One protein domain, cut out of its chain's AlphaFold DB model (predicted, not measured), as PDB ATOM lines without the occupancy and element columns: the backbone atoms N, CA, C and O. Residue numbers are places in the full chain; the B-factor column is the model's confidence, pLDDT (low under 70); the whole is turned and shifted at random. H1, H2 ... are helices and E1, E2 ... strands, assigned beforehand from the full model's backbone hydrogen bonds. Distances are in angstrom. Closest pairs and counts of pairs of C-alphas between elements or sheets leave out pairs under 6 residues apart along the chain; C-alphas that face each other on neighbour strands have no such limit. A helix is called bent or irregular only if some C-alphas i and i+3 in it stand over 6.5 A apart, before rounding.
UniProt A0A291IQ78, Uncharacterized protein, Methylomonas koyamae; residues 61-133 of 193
ATOM      1  N   ALA A  61     158.444 264.009 365.038       82.94
ATOM      2  CA  ALA A  61     158.721 263.098 363.945       82.94
ATOM      3  C   ALA A  61     158.432 261.681 364.440       82.94
ATOM      4  O   ALA A  61     158.621 261.371 365.615       82.94
ATOM      5  N   TYR A  62     157.937 260.822 363.552       90.00
ATOM      6  CA  TYR A  62     157.604 259.449 363.904       90.00
ATOM      7  C   TYR A  62     158.241 258.477 362.922       90.00
ATOM      8  O   TYR A  62     157.971 258.546 361.721       90.00
ATOM      9  N   ALA A  63     159.035 257.540 363.429       91.38
ATOM     10  CA  ALA A  63     159.392 256.344 362.687       91.38
ATOM     11  C   ALA A  63     158.181 255.400 362.696       91.38
ATOM     12  O   ALA A  63     157.699 254.990 363.753       91.38
ATOM     13  N   VAL A  64     157.657 255.094 361.509       94.12
ATOM     14  CA  VAL A  64     156.515 254.193 361.337       94.12
ATOM     15  C   VAL A  64     157.004 252.906 360.695       94.12
ATOM     16  O   VAL A  64     157.525 252.919 359.580       94.12
ATOM     17  N   THR A  65     156.804 251.798 361.392       93.94
ATOM     18  CA  THR A  65     157.099 250.452 360.907       93.94
ATOM     19  C   THR A  65     155.788 249.726 360.660       93.94
ATOM     20  O   THR A  65     154.860 249.809 361.467       93.94
ATOM     21  N   TYR A  66     155.722 248.984 359.560       93.88
ATOM     22  CA  TYR A  66     154.745 247.919 359.419       93.88
ATOM     23  C   TYR A  66     155.459 246.582 359.248       93.88
ATOM     24  O   TYR A  66     156.549 246.521 358.680       93.88
ATOM     25  N   THR A  67     154.849 245.520 359.756       93.12
ATOM     26  CA  THR A  67     155.328 244.147 359.596       93.12
ATOM     27  C   THR A  67     154.212 243.305 359.014       93.12
ATOM     28  O   THR A  67     153.061 243.396 359.454       93.12
ATOM     29  N   LEU A  68     154.574 242.510 358.015       92.31
ATOM     30  CA  LEU A  68     153.703 241.568 357.345       92.31
ATOM     31  C   LEU A  68     154.502 240.297 357.077       92.31
ATOM     32  O   LEU A  68     155.681 240.355 356.726       92.31
ATOM     33  N   ASP A  69     153.849 239.175 357.308       91.38
ATOM     34  CA  ASP A  69     154.403 237.847 357.151       91.38
ATOM     35  C   ASP A  69     154.229 237.395 355.688       91.38
ATOM     36  O   ASP A  69     153.176 237.582 355.071       91.38
ATOM     37  N   TYR A  70     155.291 236.819 355.125       92.56
ATOM     38  CA  TYR A  70     155.338 236.367 353.736       92.56
ATOM     39  C   TYR A  70     155.919 234.958 353.643       92.56
ATOM     40  O   TYR A  70     156.834 234.593 354.382       92.56
ATOM     41  N   THR A  71     155.437 234.193 352.667       94.06
ATOM     42  CA  THR A  71     156.106 232.987 352.176       94.06
ATOM     43  C   THR A  71     157.009 233.371 351.011       94.06
ATOM     44  O   THR A  71     156.530 233.855 349.991       94.06
ATOM     45  N   HIS A  72     158.315 233.136 351.136       95.00
ATOM     46  CA  HIS A  72     159.223 233.211 349.991       95.00
ATOM     47  C   HIS A  72     159.042 231.952 349.144       95.00
ATOM     48  O   HIS A  72     159.419 230.859 349.574       95.00
ATOM     49  N   ARG A  73     158.412 232.080 347.974       95.44
ATOM     50  CA  ARG A  73     158.206 230.957 347.061       95.44
ATOM     51  C   ARG A  73     159.195 231.072 345.914       95.44
ATOM     52  O   ARG A  73     159.222 232.066 345.199       95.44
ATOM     53  N   VAL A  74     159.972 230.009 345.728       96.50
ATOM     54  CA  VAL A  74     160.966 229.896 344.660       96.50
ATOM     55  C   VAL A  74     160.706 228.621 343.872       96.50
ATOM     56  O   VAL A  74     160.406 227.573 344.445       96.50
ATOM     57  N   VAL A  75     160.780 228.710 342.546       97.88
ATOM     58  CA  VAL A  75     160.635 227.573 341.634       97.88
ATOM     59  C   VAL A  75     161.800 227.596 340.658       97.88
ATOM     60  O   VAL A  75     162.007 228.592 339.973       97.88
ATOM     61  N   VAL A  76     162.525 226.484 340.557       98.19
ATOM     62  CA  VAL A  76     163.623 226.295 339.598       98.19
ATOM     63  C   VAL A  76     163.326 225.135 338.657       98.19
ATOM     64  O   VAL A  76     162.626 224.184 339.014       98.19
ATOM     65  N   GLY A  77     163.840 225.213 337.433       98.12
ATOM     66  CA  GLY A  77     163.800 224.102 336.489       98.12
ATOM     67  C   GLY A  77     164.919 223.110 336.787       98.12
ATOM     68  O   GLY A  77     166.073 223.507 336.861       98.12
ATOM     69  N   ILE A  78     164.600 221.822 336.934       97.81
ATOM     70  CA  ILE A  78     165.604 220.763 337.106       97.81
ATOM     71  C   ILE A  78     165.261 219.587 336.202       97.81
ATOM     72  O   ILE A  78     164.139 219.077 336.210       97.81
ATOM     73  N   VAL A  79     166.251 219.139 335.433       97.38
ATOM     74  CA  VAL A  79     166.165 217.919 334.628       97.38
ATOM     75  C   VAL A  79     166.833 216.783 335.395       97.38
ATOM     76  O   VAL A  79     168.037 216.814 335.632       97.38
ATOM     77  N   ALA A  80     166.060 215.765 335.766       97.25
ATOM     78  CA  ALA A  80     166.556 214.581 336.460       97.25
ATOM     79  C   ALA A  80     165.779 213.325 336.042       97.25
ATOM     80  O   ALA A  80     164.671 213.405 335.511       97.25
ATOM     81  N   GLU A  81     166.352 212.150 336.308       97.81
ATOM     82  CA  GLU A  81     165.714 210.857 336.017       97.81
ATOM     83  C   GLU A  81     164.542 210.536 336.967       97.81
ATOM     84  O   GLU A  81     163.712 209.679 336.662       97.81
ATOM     85  N   SER A  82     164.458 211.216 338.116       98.25
ATOM     86  CA  SER A  82     163.406 211.033 339.120       98.25
ATOM     87  C   SER A  82     163.139 212.313 339.915       98.25
ATOM     88  O   SER A  82     163.962 213.229 339.936       98.25
ATOM     89  N   ALA A  83     161.993 212.359 340.604       98.19
ATOM     90  CA  ALA A  83     161.655 213.454 341.513       98.19
ATOM     91  C   ALA A  83     162.664 213.570 342.670       98.19
ATOM     92  O   ALA A  83     163.133 214.667 342.950       98.19
ATOM     93  N   ASP A  84     163.066 212.445 343.268       98.31
ATOM     94  CA  ASP A  84     164.075 212.423 344.336       98.31
ATOM     95  C   ASP A  84     165.433 212.944 343.838       98.31
ATOM     96  O   ASP A  84     166.120 213.680 344.539       98.31
ATOM     97  N   GLY A  85     165.810 212.600 342.600       98.31
ATOM     98  CA  GLY A  85     167.016 213.127 341.964       98.31
ATOM     99  C   GLY A  85     166.927 214.632 341.720       98.31
ATOM    100  O   GLY A  85     167.895 215.344 341.968       98.31
ATOM    101  N   ALA A  86     165.763 215.128 341.287       98.12
ATOM    102  CA  ALA A  86     165.539 216.561 341.114       98.12
ATOM    103  C   ALA A  86     165.632 217.315 342.448       98.12
ATOM    104  O   ALA A  86     166.273 218.360 342.515       98.12
ATOM    105  N   GLN A  87     165.052 216.761 343.515       98.31
ATOM    106  CA  GLN A  87     165.145 217.333 344.856       98.31
ATOM    107  C   GLN A  87     166.594 217.367 345.355       98.31
ATOM    108  O   GLN A  87     167.035 218.407 345.830       98.31
ATOM    109  N   ALA A  88     167.357 216.283 345.192       98.19
ATOM    110  CA  ALA A  88     168.758 216.242 345.615       98.19
ATOM    111  C   ALA A  88     169.631 217.273 344.875       98.19
ATOM    112  O   ALA A  88     170.523 217.871 345.473       98.19
ATOM    113  N   VAL A  89     169.365 217.505 343.584       98.00
ATOM    114  CA  VAL A  89     170.033 218.567 342.811       98.00
ATOM    115  C   VAL A  89     169.657 219.951 343.349       98.00
ATOM    116  O   VAL A  89     170.545 220.781 343.525       98.00
ATOM    117  N   ALA A  90     168.375 220.190 343.650       97.81
ATOM    118  CA  ALA A  90     167.914 221.458 344.220       97.81
ATOM    119  C   ALA A  90     168.562 221.742 345.581       97.81
ATOM    120  O   ALA A  90     169.070 222.835 345.805       97.81
ATOM    121  N   GLU A  91     168.564 220.758 346.482       98.19
ATOM    122  CA  GLU A  91     169.142 220.883 347.825       98.19
ATOM    123  C   GLU A  91     170.639 221.197 347.759       98.19
ATOM    124  O   GLU A  91     171.092 222.142 348.399       98.19
ATOM    125  N   ALA A  92     171.393 220.481 346.916       98.12
ATOM    126  CA  ALA A  92     172.816 220.754 346.723       98.12
ATOM    127  C   ALA A  92     173.064 222.175 346.189       98.12
ATOM    128  O   ALA A  92     173.920 222.890 346.705       98.12
ATOM    129  N   ALA A  93     172.289 222.618 345.195       97.75
ATOM    130  CA  ALA A  93     172.409 223.968 344.652       97.75
ATOM    131  C   ALA A  93     172.035 225.056 345.674       97.75
ATOM    132  O   ALA A  93     172.629 226.136 345.666       97.75
ATOM    133  N   PHE A  94     171.054 224.794 346.543       97.44
ATOM    134  CA  PHE A  94     170.673 225.701 347.624       97.44
ATOM    135  C   PHE A  94     171.800 225.835 348.652       97.44
ATOM    136  O   PHE A  94     172.183 226.957 348.984       97.44
ATOM    137  N   ASP A  95     172.366 224.713 349.098       97.94
ATOM    138  CA  ASP A  95     173.468 224.685 350.066       97.94
ATOM    139  C   ASP A  95     174.740 225.355 349.517       97.94
ATOM    140  O   ASP A  95     175.432 226.069 350.245       97.94
ATOM    141  N   ASP A  96     175.007 225.188 348.218       97.50
ATOM    142  CA  ASP A  96     176.117 225.844 347.517       97.50
ATOM    143  C   ASP A  96     175.824 227.318 347.170       97.50
ATOM    144  O   ASP A  96     176.716 228.045 346.728       97.50
ATOM    145  N   GLY A  97     174.584 227.783 347.362       96.81
ATOM    146  CA  GLY A  97     174.158 229.152 347.065       96.81
ATOM    147  C   GLY A  97     174.073 229.486 345.572       96.81
ATOM    148  O   GLY A  97     174.107 230.662 345.225       96.81
ATOM    149  N   THR A  98     173.960 228.478 344.705       96.81
ATOM    150  CA  THR A  98     173.920 228.611 343.231       96.81
ATOM    151  C   THR A  98     172.519 228.425 342.645       96.81
ATOM    152  O   THR A  98     172.291 228.670 341.462       96.81
ATOM    153  N   ILE A  99     171.540 228.025 343.465       96.94
ATOM    154  CA  ILE A  99     170.147 227.812 343.033       96.94
ATOM    155  C   ILE A  99     169.483 229.080 342.450       96.94
ATOM    156  O   ILE A  99     168.480 228.984 341.748       96.94
ATOM    157  N   TRP A 100     170.059 230.258 342.700       96.06
ATOM    158  CA  TRP A 100     169.555 231.574 342.281       96.06
ATOM    159  C   TRP A 100     170.191 232.106 340.987       96.06
ATOM    160  O   TRP A 100     169.827 233.191 340.542       96.06
ATOM    161  N   ASP A 101     171.151 231.387 340.397       95.81
ATOM    162  CA  ASP A 101     172.021 231.916 339.334       95.81
ATOM    163  C   ASP A 101     171.331 232.085 337.964       95.81
ATOM    164  O   ASP A 101     171.944 232.614 337.038       95.81
ATOM    165  N   ASP A 102     170.078 231.637 337.825       97.31
ATOM    166  CA  ASP A 102     169.279 231.671 336.589       97.31
ATOM    167  C   ASP A 102     170.059 231.195 335.348       97.31
ATOM    168  O   ASP A 102     170.310 231.925 334.385       97.31
ATOM    169  N   THR A 103     170.496 229.933 335.389       96.81
ATOM    170  CA  THR A 103     171.294 229.331 334.310       96.81
ATOM    171  C   THR A 103     170.408 228.581 333.312       96.81
ATOM    172  O   THR A 103     169.332 228.110 333.676       96.81
ATOM    173  N   PRO A 104     170.836 228.387 332.048       96.81
ATOM    174  CA  PRO A 104     170.077 227.578 331.090       96.81
ATOM    175  C   PRO A 104     169.795 226.142 331.566       96.81
ATOM    176  O   PRO A 104     168.769 225.565 331.208       96.81
ATOM    177  N   GLU A 105     170.701 225.561 332.354       94.88
ATOM    178  CA  GLU A 105     170.594 224.206 332.900       94.88
ATOM    179  C   GLU A 105     169.695 224.127 334.145       94.88
ATOM    180  O   GLU A 105     169.091 223.082 334.392       94.88
ATOM    181  N   MET A 106     169.588 225.224 334.898       97.31
ATOM    182  CA  MET A 106     168.739 225.365 336.080       97.31
ATOM    183  C   MET A 106     168.096 226.762 336.096       97.31
ATOM    184  O   MET A 106     168.556 227.650 336.821       97.31
ATOM    185  N   PRO A 107     167.067 226.990 335.256       98.06
ATOM    186  CA  PRO A 107     166.459 228.307 335.117       98.06
ATOM    187  C   PRO A 107     165.653 228.666 336.362       98.06
ATOM    188  O   PRO A 107     164.942 227.816 336.914       98.06
ATOM    189  N   LEU A 108     165.705 229.935 336.762       97.88
ATOM    190  CA  LEU A 108     164.861 230.469 337.823       97.88
ATOM    191  C   LEU A 108     163.475 230.759 337.237       97.88
ATOM    192  O   LEU A 108     163.287 231.661 336.423       97.88
ATOM    193  N   LEU A 109     162.485 229.948 337.608       97.69
ATOM    194  CA  LEU A 109     161.137 229.997 337.029       97.69
ATOM    195  C   LEU A 109     160.192 230.915 337.807       97.69
ATOM    196  O   LEU A 109     159.224 231.425 337.242       97.69
ATOM    197  N   PHE A 110     160.435 231.081 339.105       97.12
ATOM    198  CA  PHE A 110     159.676 231.962 339.982       97.12
ATOM    199  C   PHE A 110     160.533 232.307 341.202       97.12
ATOM    200  O   PHE A 110     161.145 231.411 341.778       97.12
ATOM    201  N   ASP A 111     160.546 233.574 341.595       96.62
ATOM    202  CA  ASP A 111     161.181 234.068 342.816       96.62
ATOM    203  C   ASP A 111     160.392 235.288 343.286       96.62
ATOM    204  O   ASP A 111     160.523 236.376 342.722       96.62
ATOM    205  N   ASP A 112     159.485 235.074 344.238       96.25
ATOM    206  CA  ASP A 112     158.697 236.160 344.810       96.25
ATOM    207  C   ASP A 112     158.217 235.833 346.229       96.25
ATOM    208  O   ASP A 112     158.215 234.681 346.683       96.25
ATOM    209  N   PHE A 113     157.788 236.873 346.933       93.94
ATOM    210  CA  PHE A 113     157.163 236.779 348.240       93.94
ATOM    211  C   PHE A 113     155.642 236.815 348.091       93.94
ATOM    212  O   PHE A 113     155.070 237.743 347.526       93.94
ATOM    213  N   GLU A 114     154.973 235.814 348.648       92.50
ATOM    214  CA  GLU A 114     153.516 235.707 348.662       92.50
ATOM    215  C   GLU A 114     152.999 235.989 350.078       92.50
ATOM    216  O   GLU A 114     153.525 235.454 351.057       92.50
ATOM    217  N   GLU A 115     151.996 236.863 350.200       92.00
ATOM    218  CA  GLU A 115     151.370 237.174 351.490       92.00
ATOM    219  C   GLU A 115     150.704 235.926 352.071       92.00
ATOM    220  O   GLU A 115     150.061 235.153 351.356       92.00
ATOM    221  N   VAL A 116     150.844 235.733 353.380       89.81
ATOM    222  CA  VAL A 116     150.168 234.633 354.067       89.81
ATOM    223  C   VAL A 116     148.705 235.015 354.320       89.81
ATOM    224  O   VAL A 116     148.396 235.958 355.052       89.81
ATOM    225  N   ASP A 117     147.785 234.261 353.714       82.44
ATOM    226  CA  ASP A 117     146.342 234.473 353.857       82.44
ATOM    227  C   ASP A 117     145.891 234.412 355.328       82.44
ATOM    228  O   ASP A 117     146.126 233.438 356.046       82.44
ATOM    229  N   GLY A 118     145.143 235.433 355.756       77.44
ATOM    230  CA  GLY A 118     144.531 235.500 357.088       77.44
ATOM    231  C   GLY A 118     145.382 236.177 358.166       77.44
ATOM    232  O   GLY A 118     144.915 236.313 359.299       77.44
ATOM    233  N   GLU A 119     146.583 236.645 357.835       73.38
ATOM    234  CA  GLU A 119     147.441 237.359 358.777       73.38
ATOM    235  C   GLU A 119     147.205 238.874 358.756       73.38
ATOM    236  O   GLU A 119     146.653 239.456 357.823       73.38
ATOM    237  N   THR A 120     147.531 239.523 359.875       74.25
ATOM    238  CA  THR A 120     147.203 240.934 360.108       74.25
ATOM    239  C   THR A 120     148.467 241.775 360.070       74.25
ATOM    240  O   THR A 120     149.314 241.653 360.953       74.25
ATOM    241  N   LEU A 121     148.533 242.676 359.089       89.81
ATOM    242  CA  LEU A 121     149.474 243.794 359.024       89.81
ATOM    243  C   LEU A 121     149.594 244.488 360.391       89.81
ATOM    244  O   LEU A 121     148.610 245.019 360.917       89.81
ATOM    245  N   ARG A 122     150.798 244.498 360.969       91.69
ATOM    246  CA  ARG A 122     151.056 245.096 362.287       91.69
ATOM    247  C   ARG A 122     151.730 246.441 362.125       91.69
ATOM    248  O   ARG A 122     152.739 246.529 361.441       91.69
ATOM    249  N   TRP A 123     151.205 247.459 362.794       95.88
ATOM    250  CA  TRP A 123     151.768 248.805 362.794       95.88
ATOM    251  C   TRP A 123     152.487 249.092 364.108       95.88
ATOM    252  O   TRP A 123     151.981 248.768 365.183       95.88
ATOM    253  N   GLN A 124     153.625 249.769 364.015       95.44
ATOM    254  CA  GLN A 124     154.345 250.346 365.138       95.44
ATOM    255  C   GLN A 124     154.716 251.789 364.798       95.44
ATOM    256  O   GLN A 124     155.128 252.094 363.680       95.44
ATOM    257  N   VAL A 125     154.545 252.680 365.771       95.06
ATOM    258  CA  VAL A 125     154.829 254.109 365.637       95.06
ATOM    259  C   VAL A 125     155.689 254.527 366.820       95.06
ATOM    260  O   VAL A 125     155.295 254.319 367.967       95.06
ATOM    261  N   GLU A 126     156.849 255.109 366.544       92.50
ATOM    262  CA  GLU A 126     157.801 255.584 367.547       92.50
ATOM    263  C   GLU A 126     158.113 257.058 367.301       92.50
ATOM    264  O   GLU A 126     158.465 257.430 366.184       92.50
ATOM    265  N   ALA A 127     157.968 257.900 368.327       90.50
ATOM    266  CA  ALA A 127     158.391 259.296 368.256       90.50
ATOM    267  C   ALA A 127     159.924 259.371 368.242       90.50
ATOM    268  O   ALA A 127     160.579 258.715 369.049       90.50
ATOM    269  N   VAL A 128     160.485 260.175 367.342       86.25
ATOM    270  CA  VAL A 128     161.929 260.321 367.160       86.25
ATOM    271  C   VAL A 128     162.318 261.790 367.063       86.25
ATOM    272  O   VAL A 128     161.651 262.573 366.391       86.25
ATOM    273  N   ASP A 129     163.438 262.148 367.684       81.00
ATOM    274  CA  ASP A 129     164.032 263.484 367.536       81.00
ATOM    275  C   ASP A 129     164.882 263.579 366.259       81.00
ATOM    276  O   ASP A 129     165.057 264.649 365.679       81.00
ATOM    277  N   VAL A 130     165.413 262.439 365.800       78.94
ATOM    278  CA  VAL A 130     166.253 262.314 364.603       78.94
ATOM    279  C   VAL A 130     165.871 261.043 363.854       78.94
ATOM    280  O   VAL A 130     165.679 259.987 364.457       78.94
ATOM    281  N   TRP A 131     165.796 261.124 362.523       82.56
ATOM    282  CA  TRP A 131     165.531 259.955 361.688       82.56
ATOM    283  C   TRP A 131     166.606 258.877 361.873       82.56
ATOM    284  O   TRP A 131     167.800 259.194 361.820       82.56
ATOM    285  N   PRO A 132     166.215 257.597 362.011       84.25
ATOM    286  CA  PRO A 132     167.167 256.500 361.978       84.25
ATOM    287  C   PRO A 132     168.009 256.547 360.701       84.25
ATOM    288  O   PRO A 132     167.523 256.896 359.619       84.25
ATOM    289  N   LYS A 133     169.284 256.168 360.816       87.19
ATOM    290  CA  LYS A 133     170.141 256.013 359.641       87.19
ATOM    291  C   LYS A 133     169.498 254.999 358.693       87.19
ATOM    292  O   LYS A 133     169.052 253.940 359.122       87.19
TER     293      LYS A 133
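Overview. This is residues 61 to 133 of the 193 residues of an uncharacterized protein of Methylomonas koyamae (UniProt A0A291IQ78). Picture a long, bent ribbon of two antiparallel strand pairs laid one after the other, with a single helix, H1, at the end away from the E1 and E4 pair. One strand of the ribbon bends from E1 into E2, and the other returns through E3 and E4, with the loop of residues 116 to 121 between them. The printed part has 73 residues, with four named strands and one named helix in the order E1, E2, H1, E3, E4. E1 - E4 and E2 - E3 are two sheets of two strands, both antiparallel, and the class is mixed, helices and strands. The whole is extended and elongated, with a radius of gyration of the C-alphas of 19.4 A and spans of 60 by 31 by 18 A.

Arrangement. Start at E1, residues 61 to 67, which runs on into E2, residues 70 to 76, across a break of 2 residues, at 54 degrees. Beside E1 look for E4, residues 122 to 128, its antiparallel neighbour at 159 degrees between directions. There N 63 and O 126 are within hydrogen-bond range at 2.8 A, and so are N 124 and O 65 at 2.8 A. Beside E2 look for E3, residues 108 to 115, its antiparallel neighbour at 168 degrees. There N 71 and O 114 are 2.8 A apart and N 73 and O 112 are 2.9 A apart, both within hydrogen-bond range. After E2 comes H1, residues 83 to 95, and its closest C-alpha pair with E2 is that of Val 76 and Ala 90, 7.9 A apart. In H1 each O i to N i+4 pair is within hydrogen-bond range. H1 is apart from both E1 and E4, E1 is apart from E3, and E2 is apart from E4.

Along the chain. Find C-alpha 61 at (158.721, 263.098, 363.945); from there E1 runs 19.7 A to C-alpha 67. E2 runs 19.2 A from C-alpha 70 to C-alpha 76. Find C-alpha 83 at (161.655, 213.454, 341.513), where H1 begins its 18.4 A. E3 runs 20.3 A from C-alpha 108, and E4 runs 19.3 A to C-alpha 128 at (161.929, 260.321, 367.160).

Size, cuts and confidence. The two C-alphas farthest apart are those of Glu 81 and Asp 129, 61.4 A. The link from H1 to E3, residues 96 to 107, is long, and the link from E1 to E2 is tight. The printed part has no cut; its mean pLDDT is 93.5, and no printed residue is under 70.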